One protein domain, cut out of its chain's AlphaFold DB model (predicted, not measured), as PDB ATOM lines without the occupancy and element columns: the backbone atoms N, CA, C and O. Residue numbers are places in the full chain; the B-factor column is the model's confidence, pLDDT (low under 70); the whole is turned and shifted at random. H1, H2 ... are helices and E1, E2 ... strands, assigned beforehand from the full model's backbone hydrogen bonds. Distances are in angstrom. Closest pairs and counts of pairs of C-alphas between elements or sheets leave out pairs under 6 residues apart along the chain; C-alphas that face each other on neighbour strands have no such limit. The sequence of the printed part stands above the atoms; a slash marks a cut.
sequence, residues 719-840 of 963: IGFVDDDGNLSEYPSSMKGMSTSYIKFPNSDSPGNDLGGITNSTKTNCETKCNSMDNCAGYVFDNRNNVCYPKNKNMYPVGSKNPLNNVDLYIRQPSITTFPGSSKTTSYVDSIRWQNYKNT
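Overview. This is residues 719 to 840 of the 963 residues of the protein "Apple domain-containing protein" of viral metagenome (UniProt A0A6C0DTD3). Two unequal lobes are joined by the long strand pair E3 and E6. The larger lobe is a strongly twisted four-stranded sheet with H1 packed on it; the smaller is a loose group of the hairpin E1 and E2, strand E7 and short helix H2. The printed part has 122 residues, with two named helices and seven named strands in the order E1 E2 E3 H1 E4 E5 E6 E7 H2; the large sheet runs E3 E6 E4 E5, all antiparallel, and the class is mixed, helices and strands. The whole is elongated, spanning 50 by 28 by 20 A, yet only just compact, close to loose, with a radius of gyration of the C-alphas of 16.1 A.

Arrangement. Begin at the large sheet, with inner strand E6, residues 807 to 816, beside edge strand E3, residues 736 to 745: N 743 is 2.8 A from O 811. On its other side E6 pairs with E4, residues 776 to 782, where N 781 and O 808 are 2.8 A apart. E4 forms a hairpin with edge strand E5, residues 787 to 792, with N 780 and O 789 at 2.8 A. E3 bends by 81 degrees at residue 740. H1, residues 763 to 771, is on this sheet; its closest C-alphas to E4 are Cys 770 and Cys 776, 5.4 A apart. E3, H1 and E4 make a split strand-helix-strand unit, two strands running the same way with E6 between them, and its crossover is left-handed. In the smaller lobe, E1, residues 719 to 722, forms an antiparallel hairpin with E2, residues 727 to 730, where N 721 and O 729 are 2.8 A apart. E7, residues 826 to 830, pairs with no named strand and is near E1. H2, residues 831 to 836, is not on the large sheet, and meets E7 only through their link. Residues 727 to 728 of E2 pair in parallel with residues 838 to 839. In H1 and H2 every O i to N i+4 pair is within hydrogen-bond range.

Along the chain. Find C-alpha 719 at (211.407, 201.044, 145.620), where E1 begins. E6 runs 28.9 A from C-alpha 807 at (218.287, 221.943, 131.323), E3 spans 22.0 A, E4 17.3 A, E5 16.6 A, E7 13.1 A and H1 12.2 A. H2 ends at C-alpha 836, (198.242, 204.518, 149.963).

Size, cuts and confidence. The C-alphas farthest apart, Asp 725 and Asn 760, are 50.3 A apart. The printed part has no cut. Look for the long links at residues 746 to 762 and 793 to 806; residues 748 to 749 of the first pair antiparallel with 802 to 803 of the second. The mean pLDDT of the printed part is 88.6, and residues 818 to 822 and 824 are under 70.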
ATOM      1  N   ILE A 719     211.734 202.243 146.392       90.69
ATOM      2  CA  ILE A 719     211.407 201.044 145.620       90.69
ATOM      3  C   ILE A 719     210.962 199.933 146.558       90.69
ATOM      4  O   ILE A 719     211.601 199.676 147.581       90.69
ATOM      5  N   GLY A 720     209.866 199.276 146.211       91.12
ATOM      6  CA  GLY A 720     209.274 198.211 147.007       91.12
ATOM      7  C   GLY A 720     208.614 197.161 146.134       91.12
ATOM      8  O   GLY A 720     208.524 197.319 144.919       91.12
ATOM      9  N   PHE A 721     208.167 196.086 146.761       88.94
ATOM     10  CA  PHE A 721     207.432 195.002 146.130       88.94
ATOM     11  C   PHE A 721     206.006 194.971 146.676       88.94
ATOM     12  O   PHE A 721     205.815 195.091 147.889       88.94
ATOM     13  N   VAL A 722     205.026 194.834 145.783       89.44
ATOM     14  CA  VAL A 722     203.613 194.678 146.142       89.44
ATOM     15  C   VAL A 722     203.267 193.195 146.058       89.44
ATOM     16  O   VAL A 722     203.387 192.600 144.988       89.44
ATOM     17  N   ASP A 723     202.872 192.590 147.177       83.06
ATOM     18  CA  ASP A 723     202.513 191.170 147.235       83.06
ATOM     19  C   ASP A 723     201.160 190.869 146.557       83.06
ATOM     20  O   ASP A 723     200.466 191.772 146.086       83.06
ATOM     21  N   ASP A 724     200.783 189.590 146.487       81.12
ATOM     22  CA  ASP A 724     199.543 189.142 145.833       81.12
ATOM     23  C   ASP A 724     198.265 189.665 146.525       81.12
ATOM     24  O   ASP A 724     197.189 189.678 145.919       81.12
ATOM     25  N   ASP A 725     198.375 190.106 147.784       84.12
ATOM     26  CA  ASP A 725     197.315 190.741 148.572       84.12
ATOM     27  C   ASP A 725     197.402 192.282 148.514       84.12
ATOM     28  O   ASP A 725     196.651 192.983 149.191       84.12
ATOM     29  N   GLY A 726     198.284 192.860 147.699       87.31
ATOM     30  CA  GLY A 726     198.392 194.310 147.540       87.31
ATOM     31  C   GLY A 726     199.072 195.036 148.707       87.31
ATOM     32  O   GLY A 726     198.897 196.251 148.849       87.31
ATOM     33  N   ASN A 727     199.821 194.328 149.561       88.12
ATOM     34  CA  ASN A 727     200.627 194.948 150.613       88.12
ATOM     35  C   ASN A 727     202.036 195.277 150.096       88.12
ATOM     36  O   ASN A 727     202.655 194.497 149.372       88.12
ATOM     37  N   LEU A 728     202.561 196.434 150.497       91.81
ATOM     38  CA  LEU A 728     203.856 196.955 150.063       91.81
ATOM     39  C   LEU A 728     204.944 196.669 151.098       91.81
ATOM     40  O   LEU A 728     204.789 196.982 152.278       91.81
ATOM     41  N   SER A 729     206.078 196.157 150.627       89.81
ATOM     42  CA  SER A 729     207.310 196.015 151.410       89.81
ATOM     43  C   SER A 729     208.456 196.734 150.703       89.81
ATOM     44  O   SER A 729     208.678 196.521 149.511       89.81
ATOM     45  N   GLU A 730     209.182 197.608 151.401       92.19
ATOM     46  CA  GLU A 730     210.300 198.354 150.805       92.19
ATOM     47  C   GLU A 730     211.559 197.479 150.709       92.19
ATOM     48  O   GLU A 730     211.858 196.697 151.614       92.19
ATOM     49  N   TYR A 731     212.332 197.613 149.630       88.56
ATOM     50  CA  TYR A 731     213.626 196.939 149.542       88.56
ATOM     51  C   TYR A 731     214.632 197.537 150.542       88.56
ATOM     52  O   TYR A 731     214.757 198.766 150.622       88.56
ATOM     53  N   PRO A 732     215.413 196.712 151.263       88.94
ATOM     54  CA  PRO A 732     216.521 197.199 152.078       88.94
ATOM     55  C   PRO A 732     217.694 197.658 151.198       88.94
ATOM     56  O   PRO A 732     217.864 197.190 150.072       88.94
ATOM     57  N   SER A 733     218.544 198.550 151.717       86.38
ATOM     58  CA  SER A 733     219.710 199.071 150.978       86.38
ATOM     59  C   SER A 733     220.681 197.980 150.517       86.38
ATOM     60  O   SER A 733     221.304 198.138 149.477       86.38
ATOM     61  N   SER A 734     220.773 196.858 151.240       86.31
ATOM     62  CA  SER A 734     221.613 195.705 150.877       86.31
ATOM     63  C   SER A 734     221.185 194.998 149.585       86.31
ATOM     64  O   SER A 734     221.981 194.260 149.015       86.31
ATOM     65  N   MET A 735     219.950 195.212 149.124       86.00
ATOM     66  CA  MET A 735     219.410 194.631 147.888       86.00
ATOM     67  C   MET A 735     219.310 195.652 146.748       86.00
ATOM     68  O   MET A 735     218.772 195.327 145.690       86.00
ATOM     69  N   LYS A 736     219.792 196.885 146.961       86.75
ATOM     70  CA  LYS A 736     219.787 197.967 145.972       86.75
ATOM     71  C   LYS A 736     221.190 198.123 145.384       86.75
ATOM     72  O   LYS A 736     222.158 198.302 146.115       86.75
ATOM     73  N   GLY A 737     221.286 198.095 144.063       84.00
ATOM     74  CA  GLY A 737     222.474 198.464 143.300       84.00
ATOM     75  C   GLY A 737     222.197 199.658 142.386       84.00
ATOM     76  O   GLY A 737     221.131 200.276 142.438       84.00
ATOM     77  N   MET A 738     223.150 199.974 141.513       83.50
ATOM     78  CA  MET A 738     222.970 200.993 140.479       83.50
ATOM     79  C   MET A 738     222.648 200.345 139.131       83.50
ATOM     80  O   MET A 738     223.364 199.452 138.680       83.50
ATOM     81  N   SER A 739     221.571 200.783 138.477       87.12
ATOM     82  CA  SER A 739     221.241 200.348 137.112       87.12
ATOM     83  C   SER A 739     221.976 201.193 136.062       87.12
ATOM     84  O   SER A 739     222.727 202.104 136.397       87.12
ATOM     85  N   THR A 740     221.760 200.926 134.778       89.81
ATOM     86  CA  THR A 740     222.171 201.815 133.674       89.81
ATOM     87  C   THR A 740     220.996 202.620 133.109       89.81
ATOM     88  O   THR A 740     221.131 203.273 132.076       89.81
ATOM     89  N   SER A 741     219.837 202.582 133.774       88.88
ATOM     90  CA  SER A 741     218.600 203.238 133.352       88.88
ATOM     91  C   SER A 741     218.390 204.560 134.089       88.88
ATOM     92  O   SER A 741     218.761 204.701 135.256       88.88
ATOM     93  N   TYR A 742     217.771 205.533 133.415       90.88
ATOM     94  CA  TYR A 742     217.610 206.897 133.922       90.88
ATOM     95  C   TYR A 742     216.177 207.402 133.770       90.88
ATOM     96  O   TYR A 742     215.502 207.126 132.779       90.88
ATOM     97  N   ILE A 743     215.738 208.206 134.735       87.81
ATOM     98  CA  ILE A 743     214.461 208.921 134.713       87.81
ATOM     99  C   ILE A 743     214.737 210.378 134.378       87.81
ATOM    100  O   ILE A 743     215.466 211.048 135.106       87.81
ATOM    101  N   LYS A 744     214.134 210.857 133.289       89.88
ATOM    102  CA  LYS A 744     214.243 212.245 132.840       89.88
ATOM    103  C   LYS A 744     213.207 213.128 133.538       89.88
ATOM    104  O   LYS A 744     212.012 212.854 133.464       89.88
ATOM    105  N   PHE A 745     213.670 214.238 134.094       87.19
ATOM    106  CA  PHE A 745     212.873 215.378 134.530       87.19
ATOM    107  C   PHE A 745     213.219 216.571 133.629       87.19
ATOM    108  O   PHE A 745     214.317 217.122 133.753       87.19
ATOM    109  N   PRO A 746     212.338 216.939 132.682       85.56
ATOM    110  CA  PRO A 746     212.629 218.006 131.737       85.56
ATOM    111  C   PRO A 746     212.667 219.381 132.414       85.56
ATOM    112  O   PRO A 746     211.982 219.593 133.419       85.56
ATOM    113  N   ASN A 747     213.419 220.324 131.838       84.56
ATOM    114  CA  ASN A 747     213.495 221.723 132.298       84.56
ATOM    115  C   ASN A 747     213.744 221.857 133.813       84.56
ATOM    116  O   ASN A 747     213.101 222.652 134.504       84.56
ATOM    117  N   SER A 748     214.626 221.021 134.347       87.88
ATOM    118  CA  SER A 748     214.920 220.902 135.767       87.88
ATOM    119  C   SER A 748     216.419 220.731 135.985       87.88
ATOM    120  O   SER A 748     217.086 219.999 135.260       87.88
ATOM    121  N   ASP A 749     216.923 221.358 137.038       91.38
ATOM    122  CA  ASP A 749     218.277 221.202 137.555       91.38
ATOM    123  C   ASP A 749     218.231 220.623 138.977       91.38
ATOM    124  O   ASP A 749     217.238 220.756 139.698       91.38
ATOM    125  N   SER A 750     219.324 219.993 139.393       92.62
ATOM    126  CA  SER A 750     219.607 219.721 140.797       92.62
ATOM    127  C   SER A 750     220.925 220.413 141.158       92.62
ATOM    128  O   SER A 750     221.996 219.861 140.885       92.62
ATOM    129  N   PRO A 751     220.866 221.641 141.708       89.44
ATOM    130  CA  PRO A 751     222.053 222.471 141.888       89.44
ATOM    131  C   PRO A 751     223.109 221.847 142.809       89.44
ATOM    132  O   PRO A 751     222.786 221.239 143.832       89.44
ATOM    133  N   GLY A 752     224.385 222.057 142.468       91.88
ATOM    134  CA  GLY A 752     225.537 221.557 143.227       91.88
ATOM    135  C   GLY A 752     225.733 220.040 143.130       91.88
ATOM    136  O   GLY A 752     225.125 219.380 142.292       91.88
ATOM    137  N   ASN A 753     226.586 219.485 144.000       93.88
ATOM    138  CA  ASN A 753     226.900 218.046 144.081       93.88
ATOM    139  C   ASN A 753     227.500 217.429 142.799       93.88
ATOM    140  O   ASN A 753     227.361 216.226 142.561       93.88
ATOM    141  N   ASP A 754     228.167 218.254 141.992       95.25
ATOM    142  CA  ASP A 754     228.807 217.857 140.739       95.25
ATOM    143  C   ASP A 754     230.018 216.943 140.969       95.25
ATOM    144  O   ASP A 754     230.855 217.185 141.837       95.25
ATOM    145  N   LEU A 755     230.137 215.909 140.141       94.69
ATOM    146  CA  LEU A 755     231.271 214.983 140.054       94.69
ATOM    147  C   LEU A 755     232.183 215.340 138.862       94.69
ATOM    148  O   LEU A 755     232.769 214.466 138.221       94.69
ATOM    149  N   GLY A 756     232.271 216.635 138.549       89.56
ATOM    150  CA  GLY A 756     232.951 217.183 137.374       89.56
ATOM    151  C   GLY A 756     231.990 217.586 136.250       89.56
ATOM    152  O   GLY A 756     230.799 217.289 136.296       89.56
ATOM    153  N   GLY A 757     232.515 218.285 135.240       87.75
ATOM    154  CA  GLY A 757     231.762 218.751 134.072       87.75
ATOM    155  C   GLY A 757     232.385 218.268 132.762       87.75
ATOM    156  O   GLY A 757     233.607 218.170 132.655       87.75
ATOM    157  N   ILE A 758     231.553 217.967 131.764       89.94
ATOM    158  CA  ILE A 758     231.985 217.537 130.424       89.94
ATOM    159  C   ILE A 758     231.404 218.505 129.395       89.94
ATOM    160  O   ILE A 758     230.192 218.536 129.189       89.94
ATOM    161  N   THR A 759     232.255 219.295 128.750       89.19
ATOM    162  CA  THR A 759     231.867 220.223 127.676       89.19
ATOM    163  C   THR A 759     231.700 219.501 126.340       89.19
ATOM    164  O   THR A 759     232.349 218.478 126.121       89.19
ATOM    165  N   ASN A 760     230.890 220.047 125.425       84.69
ATOM    166  CA  ASN A 760     230.607 219.453 124.105       84.69
ATOM    167  C   ASN A 760     230.158 217.983 124.199       84.69
ATOM    168  O   ASN A 760     230.560 217.127 123.411       84.69
ATOM    169  N   SER A 761     229.358 217.677 125.215       88.38
ATOM    170  CA  SER A 761     228.914 216.326 125.527       88.38
ATOM    171  C   SER A 761     227.578 216.016 124.857       88.38
ATOM    172  O   SER A 761     226.781 216.899 124.555       88.38
ATOM    173  N   THR A 762     227.298 214.727 124.693       91.75
ATOM    174  CA  THR A 762     225.962 214.215 124.376       91.75
ATOM    175  C   THR A 762     225.350 213.561 125.613       91.75
ATOM    176  O   THR A 762     226.046 213.277 126.597       91.75
ATOM    177  N   LYS A 763     224.052 213.255 125.552       89.94
ATOM    178  CA  LYS A 763     223.368 212.449 126.571       89.94
ATOM    179  C   LYS A 763     224.048 211.086 126.780       89.94
ATOM    180  O   LYS A 763     224.271 210.678 127.913       89.94
ATOM    181  N   THR A 764     224.432 210.407 125.700       92.62
ATOM    182  CA  THR A 764     225.099 209.095 125.761       92.62
ATOM    183  C   THR A 764     226.446 209.175 126.476       92.62
ATOM    184  O   THR A 764     226.789 208.300 127.274       92.62
ATOM    185  N   ASN A 765     227.199 210.253 126.246       92.44
ATOM    186  CA  ASN A 765     228.467 210.489 126.933       92.44
ATOM    187  C   ASN A 765     228.249 210.699 128.443       92.44
ATOM    188  O   ASN A 765     229.009 210.153 129.244       92.44
ATOM    189  N   CYS A 766     227.188 211.417 128.836       94.38
ATOM    190  CA  CYS A 766     226.803 211.570 130.245       94.38
ATOM    191  C   CYS A 766     226.494 210.239 130.917       94.38
ATOM    192  O   CYS A 766     227.033 209.952 131.984       94.38
ATOM    193  N   GLU A 767     225.633 209.433 130.295       95.31
ATOM    194  CA  GLU A 767     225.232 208.134 130.832       95.31
ATOM    195  C   GLU A 767     226.453 207.220 130.970       95.31
ATOM    196  O   GLU A 767     226.654 206.624 132.022       95.31
ATOM    197  N   THR A 768     227.333 207.184 129.963       94.38
ATOM    198  CA  THR A 768     228.583 206.405 129.996       94.38
ATOM    199  C   THR A 768     229.500 206.856 131.133       94.38
ATOM    200  O   THR A 768     230.007 206.033 131.899       94.38
ATOM    201  N   LYS A 769     229.687 208.172 131.296       94.69
ATOM    202  CA  LYS A 769     230.528 208.706 132.368       94.69
ATOM    203  C   LYS A 769     229.921 208.426 133.740       94.69
ATOM    204  O   LYS A 769     230.636 207.960 134.616       94.69
ATOM    205  N   CYS A 770     228.625 208.650 133.925       95.12
ATOM    206  CA  CYS A 770     227.958 208.386 135.197       95.12
ATOM    207  C   CYS A 770     227.948 206.887 135.537       95.12
ATOM    208  O   CYS A 770     228.245 206.512 136.667       95.12
ATOM    209  N   ASN A 771     227.719 206.013 134.553       94.88
ATOM    210  CA  ASN A 771     227.719 204.562 134.750       94.88
ATOM    211  C   ASN A 771     229.087 204.002 135.168       94.88
ATOM    212  O   ASN A 771     229.119 202.967 135.827       94.88
ATOM    213  N   SER A 772     230.192 204.676 134.823       93.44
ATOM    214  CA  SER A 772     231.548 204.277 135.242       93.44
ATOM    215  C   SER A 772     231.935 204.746 136.652       93.44
ATOM    216  O   SER A 772     233.044 204.460 137.097       93.44
ATOM    217  N   MET A 773     231.053 205.462 137.358       92.00
ATOM    218  CA  MET A 773     231.306 205.991 138.700       92.00
ATOM    219  C   MET A 773     230.329 205.399 139.722       92.00
ATOM    220  O   MET A 773     229.122 205.642 139.657       92.00
ATOM    221  N   ASP A 774     230.861 204.698 140.725       88.94
ATOM    222  CA  ASP A 774     230.072 204.065 141.798       88.94
ATOM    223  C   ASP A 774     229.353 205.066 142.711       88.94
ATOM    224  O   ASP A 774     228.448 204.699 143.451       88.94
ATOM    225  N   ASN A 775     229.746 206.341 142.693       92.00
ATOM    226  CA  ASN A 775     229.119 207.401 143.481       92.00
ATOM    227  C   ASN A 775     228.178 208.298 142.659       92.00
ATOM    228  O   ASN A 775     227.647 209.263 143.214       92.00
ATOM    229  N   CYS A 776     227.958 207.999 141.372       94.62
ATOM    230  CA  CYS A 776     227.099 208.792 140.499       94.62
ATOM    231  C   CYS A 776     225.644 208.317 140.554       94.62
ATOM    232  O   CYS A 776     225.303 207.227 140.089       94.62
ATOM    233  N   ALA A 777     224.779 209.167 141.107       93.12
ATOM    234  CA  ALA A 777     223.349 208.904 141.260       93.12
ATOM    235  C   ALA A 777     222.507 209.450 140.096       93.12
ATOM    236  O   ALA A 777     221.298 209.233 140.044       93.12
ATOM    237  N   GLY A 778     223.132 210.149 139.151       95.25
ATOM    238  CA  GLY A 778     222.456 210.788 138.031       95.25
ATOM    239  C   GLY A 778     223.309 211.887 137.418       95.25
ATOM    240  O   GLY A 778     224.489 212.025 137.733       95.25
ATOM    241  N   TYR A 779     222.728 212.680 136.532       96.62
ATOM    242  CA  TYR A 779     223.409 213.811 135.915       96.62
ATOM    243  C   TYR A 779     222.417 214.900 135.512       96.62
ATOM    244  O   TYR A 779     221.221 214.658 135.360       96.62
ATOM    245  N   VAL A 780     222.931 216.106 135.314       97.19
ATOM    246  CA  VAL A 780     222.220 217.216 134.683       97.19
ATOM    247  C   VAL A 780     222.835 217.459 133.313       97.19
ATOM    248  O   VAL A 780     224.057 217.462 133.171       97.19
ATOM    249  N   PHE A 781     221.996 217.640 132.298       97.00
ATOM    250  CA  PHE A 781     222.431 217.991 130.953       97.00
ATOM    251  C   PHE A 781     221.913 219.377 130.582       97.00
ATOM    252  O   PHE A 781     220.705 219.601 130.487       97.00
ATOM    253  N   ASP A 782     222.834 220.316 130.383       94.81
ATOM    254  CA  ASP A 782     222.527 221.658 129.910       94.81
ATOM    255  C   ASP A 782     222.466 221.664 128.377       94.81
ATOM    256  O   ASP A 782     223.500 221.737 127.708       94.81
ATOM    257  N   ASN A 783     221.250 221.623 127.819       92.12
ATOM    258  CA  ASN A 783     221.034 221.618 126.369       92.12
ATOM    259  C   ASN A 783     221.394 222.962 125.709       92.12
ATOM    260  O   ASN A 783     221.483 223.033 124.488       92.12
ATOM    261  N   ARG A 784     221.593 224.038 126.482       91.19
ATOM    262  CA  ARG A 784     221.949 225.364 125.945       91.19
ATOM    263  C   ARG A 784     223.410 225.404 125.505       91.19
ATOM    264  O   ARG A 784     223.737 226.055 124.522       91.19
ATOM    265  N   ASN A 785     224.266 224.703 126.249       91.50
ATOM    266  CA  ASN A 785     225.720 224.723 126.087       91.50
ATOM    267  C   ASN A 785     226.309 223.335 125.775       91.50
ATOM    268  O   ASN A 785     227.524 223.199 125.653       91.50
ATOM    269  N   ASN A 786     225.467 222.299 125.677       93.06
ATOM    270  CA  ASN A 786     225.865 220.895 125.540       93.06
ATOM    271  C   ASN A 786     226.861 220.457 126.629       93.06
ATOM    272  O   ASN A 786     227.888 219.837 126.343       93.06
ATOM    273  N   VAL A 787     226.574 220.808 127.887       95.56
ATOM    274  CA  VAL A 787     227.435 220.474 129.032       95.56
ATOM    275  C   VAL A 787     226.766 219.433 129.917       95.56
ATOM    276  O   VAL A 787     225.596 219.550 130.277       95.56
ATOM    277  N   CYS A 788     227.534 218.409 130.273       95.94
ATOM    278  CA  CYS A 788     227.133 217.364 131.195       95.94
ATOM    279  C   CYS A 788     227.676 217.613 132.596       95.94
ATOM    280  O   CYS A 788     228.874 217.846 132.745       95.94
ATOM    281  N   TYR A 789     226.840 217.420 133.607       96.69
ATOM    282  CA  TYR A 789     227.232 217.466 135.007       96.69
ATOM    283  C   TYR A 789     226.773 216.187 135.713       96.69
ATOM    284  O   TYR A 789     225.634 216.129 136.180       96.69
ATOM    285  N   PRO A 790     227.595 215.124 135.763       96.94
ATOM    286  CA  PRO A 790     227.338 213.980 136.632       96.94
ATOM    287  C   PRO A 790     227.227 214.417 138.095       96.94
ATOM    288  O   PRO A 790     227.969 215.288 138.538       96.94
ATOM    289  N   LYS A 791     226.310 213.818 138.851       96.12
ATOM    290  CA  LYS A 791     225.950 214.240 140.208       96.12
ATOM    291  C   LYS A 791     226.044 213.077 141.192       96.12
ATOM    292  O   LYS A 791     225.729 211.931 140.859       96.12
ATOM    293  N   ASN A 792     226.448 213.371 142.426       95.00
ATOM    294  CA  ASN A 792     226.477 212.374 143.497       95.00
ATOM    295  C   ASN A 792     225.085 212.141 144.128       95.00
ATOM    296  O   ASN A 792     224.112 212.808 143.784       95.00
ATOM    297  N   LYS A 793     224.990 211.210 145.089       91.88
ATOM    298  CA  LYS A 793     223.737 210.822 145.777       91.88
ATOM    299  C   LYS A 793     222.958 211.943 146.485       91.88
ATOM    300  O   LYS A 793     221.812 211.717 146.849       91.88
ATOM    301  N   ASN A 794     223.560 213.114 146.700       93.06
ATOM    302  CA  ASN A 794     222.903 214.262 147.327       93.06
ATOM    303  C   ASN A 794     222.100 215.112 146.324       93.06
ATOM    304  O   ASN A 794     221.494 216.104 146.721       93.06
ATOM    305  N   MET A 795     222.084 214.754 145.034       92.69
ATOM    306  CA  MET A 795     221.143 215.323 144.065       92.69
ATOM    307  C   MET A 795     219.685 214.990 144.422       92.69
ATOM    308  O   MET A 795     219.409 214.156 145.286       92.69
ATOM    309  N   TYR A 796     218.727 215.626 143.750       89.19
ATOM    310  CA  TYR A 796     217.309 215.281 143.869       89.19
ATOM    311  C   TYR A 796     217.095 213.766 143.645       89.19
ATOM    312  O   TYR A 796     217.656 213.217 142.693       89.19
ATOM    313  N   PRO A 797     216.305 213.075 144.495       85.25
ATOM    314  CA  PRO A 797     215.337 213.624 145.454       85.25
ATOM    315  C   PRO A 797     215.873 214.022 146.838       85.25
ATOM    316  O   PRO A 797     215.095 214.535 147.635       85.25
ATOM    317  N   VAL A 798     217.161 213.818 147.142       86.56
ATOM    318  CA  VAL A 798     217.749 214.266 148.422       86.56
ATOM    319  C   VAL A 798     217.948 215.782 148.419       86.56
ATOM    320  O   VAL A 798     217.555 216.471 149.357       86.56
ATOM    321  N   GLY A 799     218.556 216.298 147.352       84.69
ATOM    322  CA  GLY A 799     218.713 217.727 147.108       84.69
ATOM    323  C   GLY A 799     217.483 218.356 146.452       84.69
ATOM    324  O   GLY A 799     216.551 217.677 146.020       84.69
ATOM    325  N   SER A 800     217.497 219.681 146.328       83.50
ATOM    326  CA  SER A 800     216.430 220.417 145.650       83.50
ATOM    327  C   SER A 800     216.388 220.104 144.149       83.50
ATOM    328  O   SER A 800     217.423 219.902 143.503       83.50
ATOM    329  N   LYS A 801     215.172 220.098 143.590       87.06
ATOM    330  CA  LYS A 801     214.918 220.150 142.146       87.06
ATOM    331  C   LYS A 801     214.452 221.553 141.803       87.06
ATOM    332  O   LYS A 801     213.358 221.947 142.199       87.06
ATOM    333  N   ASN A 802     215.271 222.284 141.061       84.44
ATOM    334  CA  ASN A 802     214.977 223.656 140.679       84.44
ATOM    335  C   ASN A 802     214.502 223.689 139.225       84.44
ATOM    336  O   ASN A 802     215.153 223.097 138.365       84.44
ATOM    337  N   PRO A 803     213.393 224.374 138.913       79.12
ATOM    338  CA  PRO A 803     212.961 224.524 137.531       79.12
ATOM    339  C   PRO A 803     213.959 225.398 136.756       79.12
ATOM    340  O   PRO A 803     214.283 226.506 137.186       79.12
ATOM    341  N   LEU A 804     214.437 224.913 135.608       82.56
ATOM    342  CA  LEU A 804     215.390 225.621 134.754       82.56
ATOM    343  C   LEU A 804     215.203 225.243 133.276       82.56
ATOM    344  O   LEU A 804     215.459 224.112 132.873       82.56
ATOM    345  N   ASN A 805     214.777 226.203 132.451       82.44
ATOM    346  CA  ASN A 805     214.505 225.962 131.030       82.44
ATOM    347  C   ASN A 805     215.742 225.474 130.262       82.44
ATOM    348  O   ASN A 805     216.838 226.019 130.423       82.44
ATOM    349  N   ASN A 806     215.522 224.514 129.357       87.25
ATOM    350  CA  ASN A 806     216.529 223.885 128.493       87.25
ATOM    351  C   ASN A 806     217.638 223.133 129.251       87.25
ATOM    352  O   ASN A 806     218.680 222.816 128.680       87.25
ATOM    353  N   VAL A 807     217.412 222.801 130.519       91.88
ATOM    354  CA  VAL A 807     218.287 221.943 131.323       91.88
ATOM    355  C   VAL A 807     217.482 220.728 131.753       91.88
ATOM    356  O   VAL A 807     216.355 220.878 132.204       91.88
ATOM    357  N   ASP A 808     218.018 219.525 131.583       94.19
ATOM    358  CA  ASP A 808     217.309 218.290 131.911       94.19
ATOM    359  C   ASP A 808     218.042 217.519 133.012       94.19
ATOM    360  O   ASP A 808     219.245 217.262 132.921       94.19
ATOM    361  N   LEU A 809     217.297 217.095 134.030       94.12
ATOM    362  CA  LEU A 809     217.793 216.294 135.143       94.12
ATOM    363  C   LEU A 809     217.511 214.813 134.877       94.12
ATOM    364  O   LEU A 809     216.381 214.430 134.577       94.12
ATOM    365  N   TYR A 810     218.522 213.967 135.033       94.69
ATOM    366  CA  TYR A 810     218.429 212.525 134.841       94.69
ATOM    367  C   TYR A 810     218.839 211.798 136.116       94.69
ATOM    368  O   TYR A 810     219.999 211.844 136.514       94.69
ATOM    369  N   ILE A 811     217.896 211.104 136.752       91.56
ATOM    370  CA  ILE A 811     218.160 210.327 137.970       91.56
ATOM    371  C   ILE A 811     218.385 208.874 137.592       91.56
ATOM    372  O   ILE A 811     217.563 208.282 136.889       91.56
ATOM    373  N   ARG A 812     219.480 208.292 138.071       91.19
ATOM    374  CA  ARG A 812     219.816 206.889 137.856       91.19
ATOM    375  C   ARG A 812     218.882 206.002 138.675       91.19
ATOM    376  O   ARG A 812     218.698 206.210 139.872       91.19
ATOM    377  N   GLN A 813     218.279 205.011 138.031       86.25
ATOM    378  CA  GLN A 813     217.362 204.091 138.696       86.25
ATOM    379  C   GLN A 813     218.133 203.077 139.554       86.25
ATOM    380  O   GLN A 813     219.227 202.648 139.155       86.25
ATOM    381  N   PRO A 814     217.578 202.639 140.695       85.62
ATOM    382  CA  PRO A 814     218.153 201.536 141.447       85.62
ATOM    383  C   PRO A 814     218.002 200.230 140.658       85.62
ATOM    384  O   PRO A 814     216.943 199.955 140.095       85.62
ATOM    385  N   SER A 815     219.047 199.408 140.634       85.25
ATOM    386  CA  SER A 815     218.901 197.986 140.312       85.25
ATOM    387  C   SER A 815     218.539 197.227 141.587       85.25
ATOM    388  O   SER A 815     218.896 197.646 142.687       85.25
ATOM    389  N   ILE A 816     217.799 196.129 141.460       84.69
ATOM    390  CA  ILE A 816     217.394 195.297 142.599       84.69
ATOM    391  C   ILE A 816     217.878 193.869 142.405       84.69
ATOM    392  O   ILE A 816     217.813 193.321 141.301       84.69
ATOM    393  N   THR A 817     218.355 193.252 143.480       77.50
ATOM    394  CA  THR A 817     218.666 191.823 143.479       77.50
ATOM    395  C   THR A 817     217.358 191.031 143.514       77.50
ATOM    396  O   THR A 817     216.665 191.004 144.529       77.50
ATOM    397  N   THR A 818     217.007 190.392 142.398       64.69
ATOM    398  CA  THR A 818     215.796 189.565 142.293       64.69
ATOM    399  C   THR A 818     215.958 188.248 143.054       64.69
ATOM    400  O   THR A 818     217.008 187.613 142.970       64.69
ATOM    401  N   PHE A 819     214.904 187.800 143.731       65.44
ATOM    402  CA  PHE A 819     214.797 186.498 144.399       65.44
ATOM    403  C   PHE A 819     213.676 185.645 143.767       65.44
ATOM    404  O   PHE A 819     212.820 186.194 143.062       65.44
ATOM    405  N   PRO A 820     213.652 184.312 143.972       57.72
ATOM    406  CA  PRO A 820     212.582 183.454 143.456       57.72
ATOM    407  C   PRO A 820     211.197 183.955 143.899       57.72
ATOM    408  O   PRO A 820     210.966 184.129 145.089       57.72
ATOM    409  N   GLY A 821     210.294 184.218 142.947       56.16
ATOM    410  CA  GLY A 821     208.961 184.787 143.209       56.16
ATOM    411  C   GLY A 821     208.853 186.311 143.054       56.16
ATOM    412  O   GLY A 821     207.748 186.823 142.909       56.16
ATOM    413  N   SER A 822     209.975 187.040 142.997       63.16
ATOM    414  CA  SER A 822     209.971 188.474 142.665       63.16
ATOM    415  C   SER A 822     209.900 188.709 141.154       63.16
ATOM    416  O   SER A 822     210.536 188.002 140.365       63.16
ATOM    417  N   SER A 823     209.135 189.719 140.734       70.06
ATOM    418  CA  SER A 823     209.106 190.138 139.332       70.06
ATOM    419  C   SER A 823     210.428 190.792 138.920       70.06
ATOM    420  O   SER A 823     211.071 191.481 139.712       70.06
ATOM    421  N   LYS A 824     210.812 190.627 137.648       68.94
ATOM    422  CA  LYS A 824     211.905 191.390 137.019       68.94
ATOM    423  C   LYS A 824     211.452 192.769 136.527       68.94
ATOM    424  O   LYS A 824     212.287 193.588 136.156       68.94
ATOM    425  N   THR A 825     210.146 193.023 136.486       75.88
ATOM    426  CA  THR A 825     209.575 194.288 136.015       75.88
ATOM    427  C   THR A 825     209.390 195.263 137.174       75.88
ATOM    428  O   THR A 825     209.145 194.873 138.320       75.88
ATOM    429  N   THR A 826     209.528 196.552 136.868       86.31
ATOM    430  CA  THR A 826     209.277 197.648 137.808       86.31
ATOM    431  C   THR A 826     208.228 198.574 137.213       86.31
ATOM    432  O   THR A 826     208.425 199.129 136.133       86.31
ATOM    433  N   SER A 827     207.117 198.731 137.922       90.88
ATOM    434  CA  SER A 827     206.068 199.698 137.624       90.88
ATOM    435  C   SER A 827     206.397 201.049 138.253       90.88
ATOM    436  O   SER A 827     206.865 201.130 139.388       90.88
ATOM    437  N   TYR A 828     206.106 202.131 137.539       90.69
ATOM    438  CA  TYR A 828     206.294 203.487 138.044       90.69
ATOM    439  C   TYR A 828     205.019 203.997 138.705       90.69
ATOM    440  O   TYR A 828     203.924 203.859 138.154       90.69
ATOM    441  N   VAL A 829     205.161 204.579 139.891       94.19
ATOM    442  CA  VAL A 829     204.044 205.121 140.667       94.19
ATOM    443  C   VAL A 829     204.370 206.519 141.180       94.19
ATOM    444  O   VAL A 829     205.532 206.876 141.377       94.19
ATOM    445  N   ASP A 830     203.333 207.316 141.415       93.88
ATOM    446  CA  ASP A 830     203.470 208.570 142.145       93.88
ATOM    447  C   ASP A 830     203.479 208.343 143.668       93.88
ATOM    448  O   ASP A 830     203.155 207.264 144.179       93.88
ATOM    449  N   SER A 831     203.860 209.381 144.410       94.62
ATOM    450  CA  SER A 831     204.011 209.310 145.861       94.62
ATOM    451  C   SER A 831     202.699 209.093 146.618       94.62
ATOM    452  O   SER A 831     202.745 208.548 147.722       94.62
ATOM    453  N   ILE A 832     201.546 209.479 146.051       94.06
ATOM    454  CA  ILE A 832     200.227 209.247 146.658       94.06
ATOM    455  C   ILE A 832     199.896 207.765 146.550       94.06
ATOM    456  O   ILE A 832     199.528 207.145 147.545       94.06
ATOM    457  N   ARG A 833     200.093 207.178 145.365       94.31
ATOM    458  CA  ARG A 833     199.888 205.742 145.157       94.31
ATOM    459  C   ARG A 833     200.815 204.910 146.050       94.31
ATOM    460  O   ARG A 833     200.370 203.952 146.666       94.31
ATOM    461  N   TRP A 834     202.078 205.316 146.197       95.88
ATOM    462  CA  TRP A 834     202.988 204.695 147.167       95.88
ATOM    463  C   TRP A 834     202.463 204.786 148.605       95.88
ATOM    464  O   TRP A 834     202.401 203.778 149.304       95.88
ATOM    465  N   GLN A 835     202.084 205.991 149.041       95.12
ATOM    466  CA  GLN A 835     201.629 206.256 150.408       95.12
ATOM    467  C   GLN A 835     200.368 205.465 150.777       95.12
ATOM    468  O   GLN A 835     200.180 205.124 151.944       95.12
ATOM    469  N   ASN A 836     199.521 205.189 149.787       94.94
ATOM    470  CA  ASN A 836     198.242 204.518 149.963       94.94
ATOM    471  C   ASN A 836     198.324 202.991 149.838       94.94
ATOM    472  O   ASN A 836     197.331 202.314 150.103       94.94
ATOM    473  N   TYR A 837     199.466 202.405 149.472       94.38
ATOM    474  CA  TYR A 837     199.638 200.969 149.674       94.38
ATOM    475  C   TYR A 837     199.703 200.649 151.169       94.38
ATOM    476  O   TYR A 837     200.316 201.367 151.961       94.38
ATOM    477  N   LYS A 838     199.121 199.514 151.559       91.56
ATOM    478  CA  LYS A 838     199.233 199.019 152.930       91.56
ATOM    479  C   LYS A 838     200.659 198.526 153.171       91.56
ATOM    480  O   LYS A 838     201.054 197.482 152.660       91.56
ATOM    481  N   ASN A 839     201.441 199.287 153.930       89.31
ATOM    482  CA  ASN A 839     202.823 198.937 154.244       89.31
ATOM    483  C   ASN A 839     202.868 197.789 155.269       89.31
ATOM    484  O   ASN A 839     202.216 197.860 156.311       89.31
ATOM    485  N   THR A 840     203.647 196.743 154.992       84.88
ATOM    486  CA  THR A 840     203.826 195.598 155.903       84.88
ATOM    487  C   THR A 840     204.677 195.937 157.132       84.88
ATOM    488  O   THR A 840     204.687 195.180 158.104       84.88
TER     489      THR A 840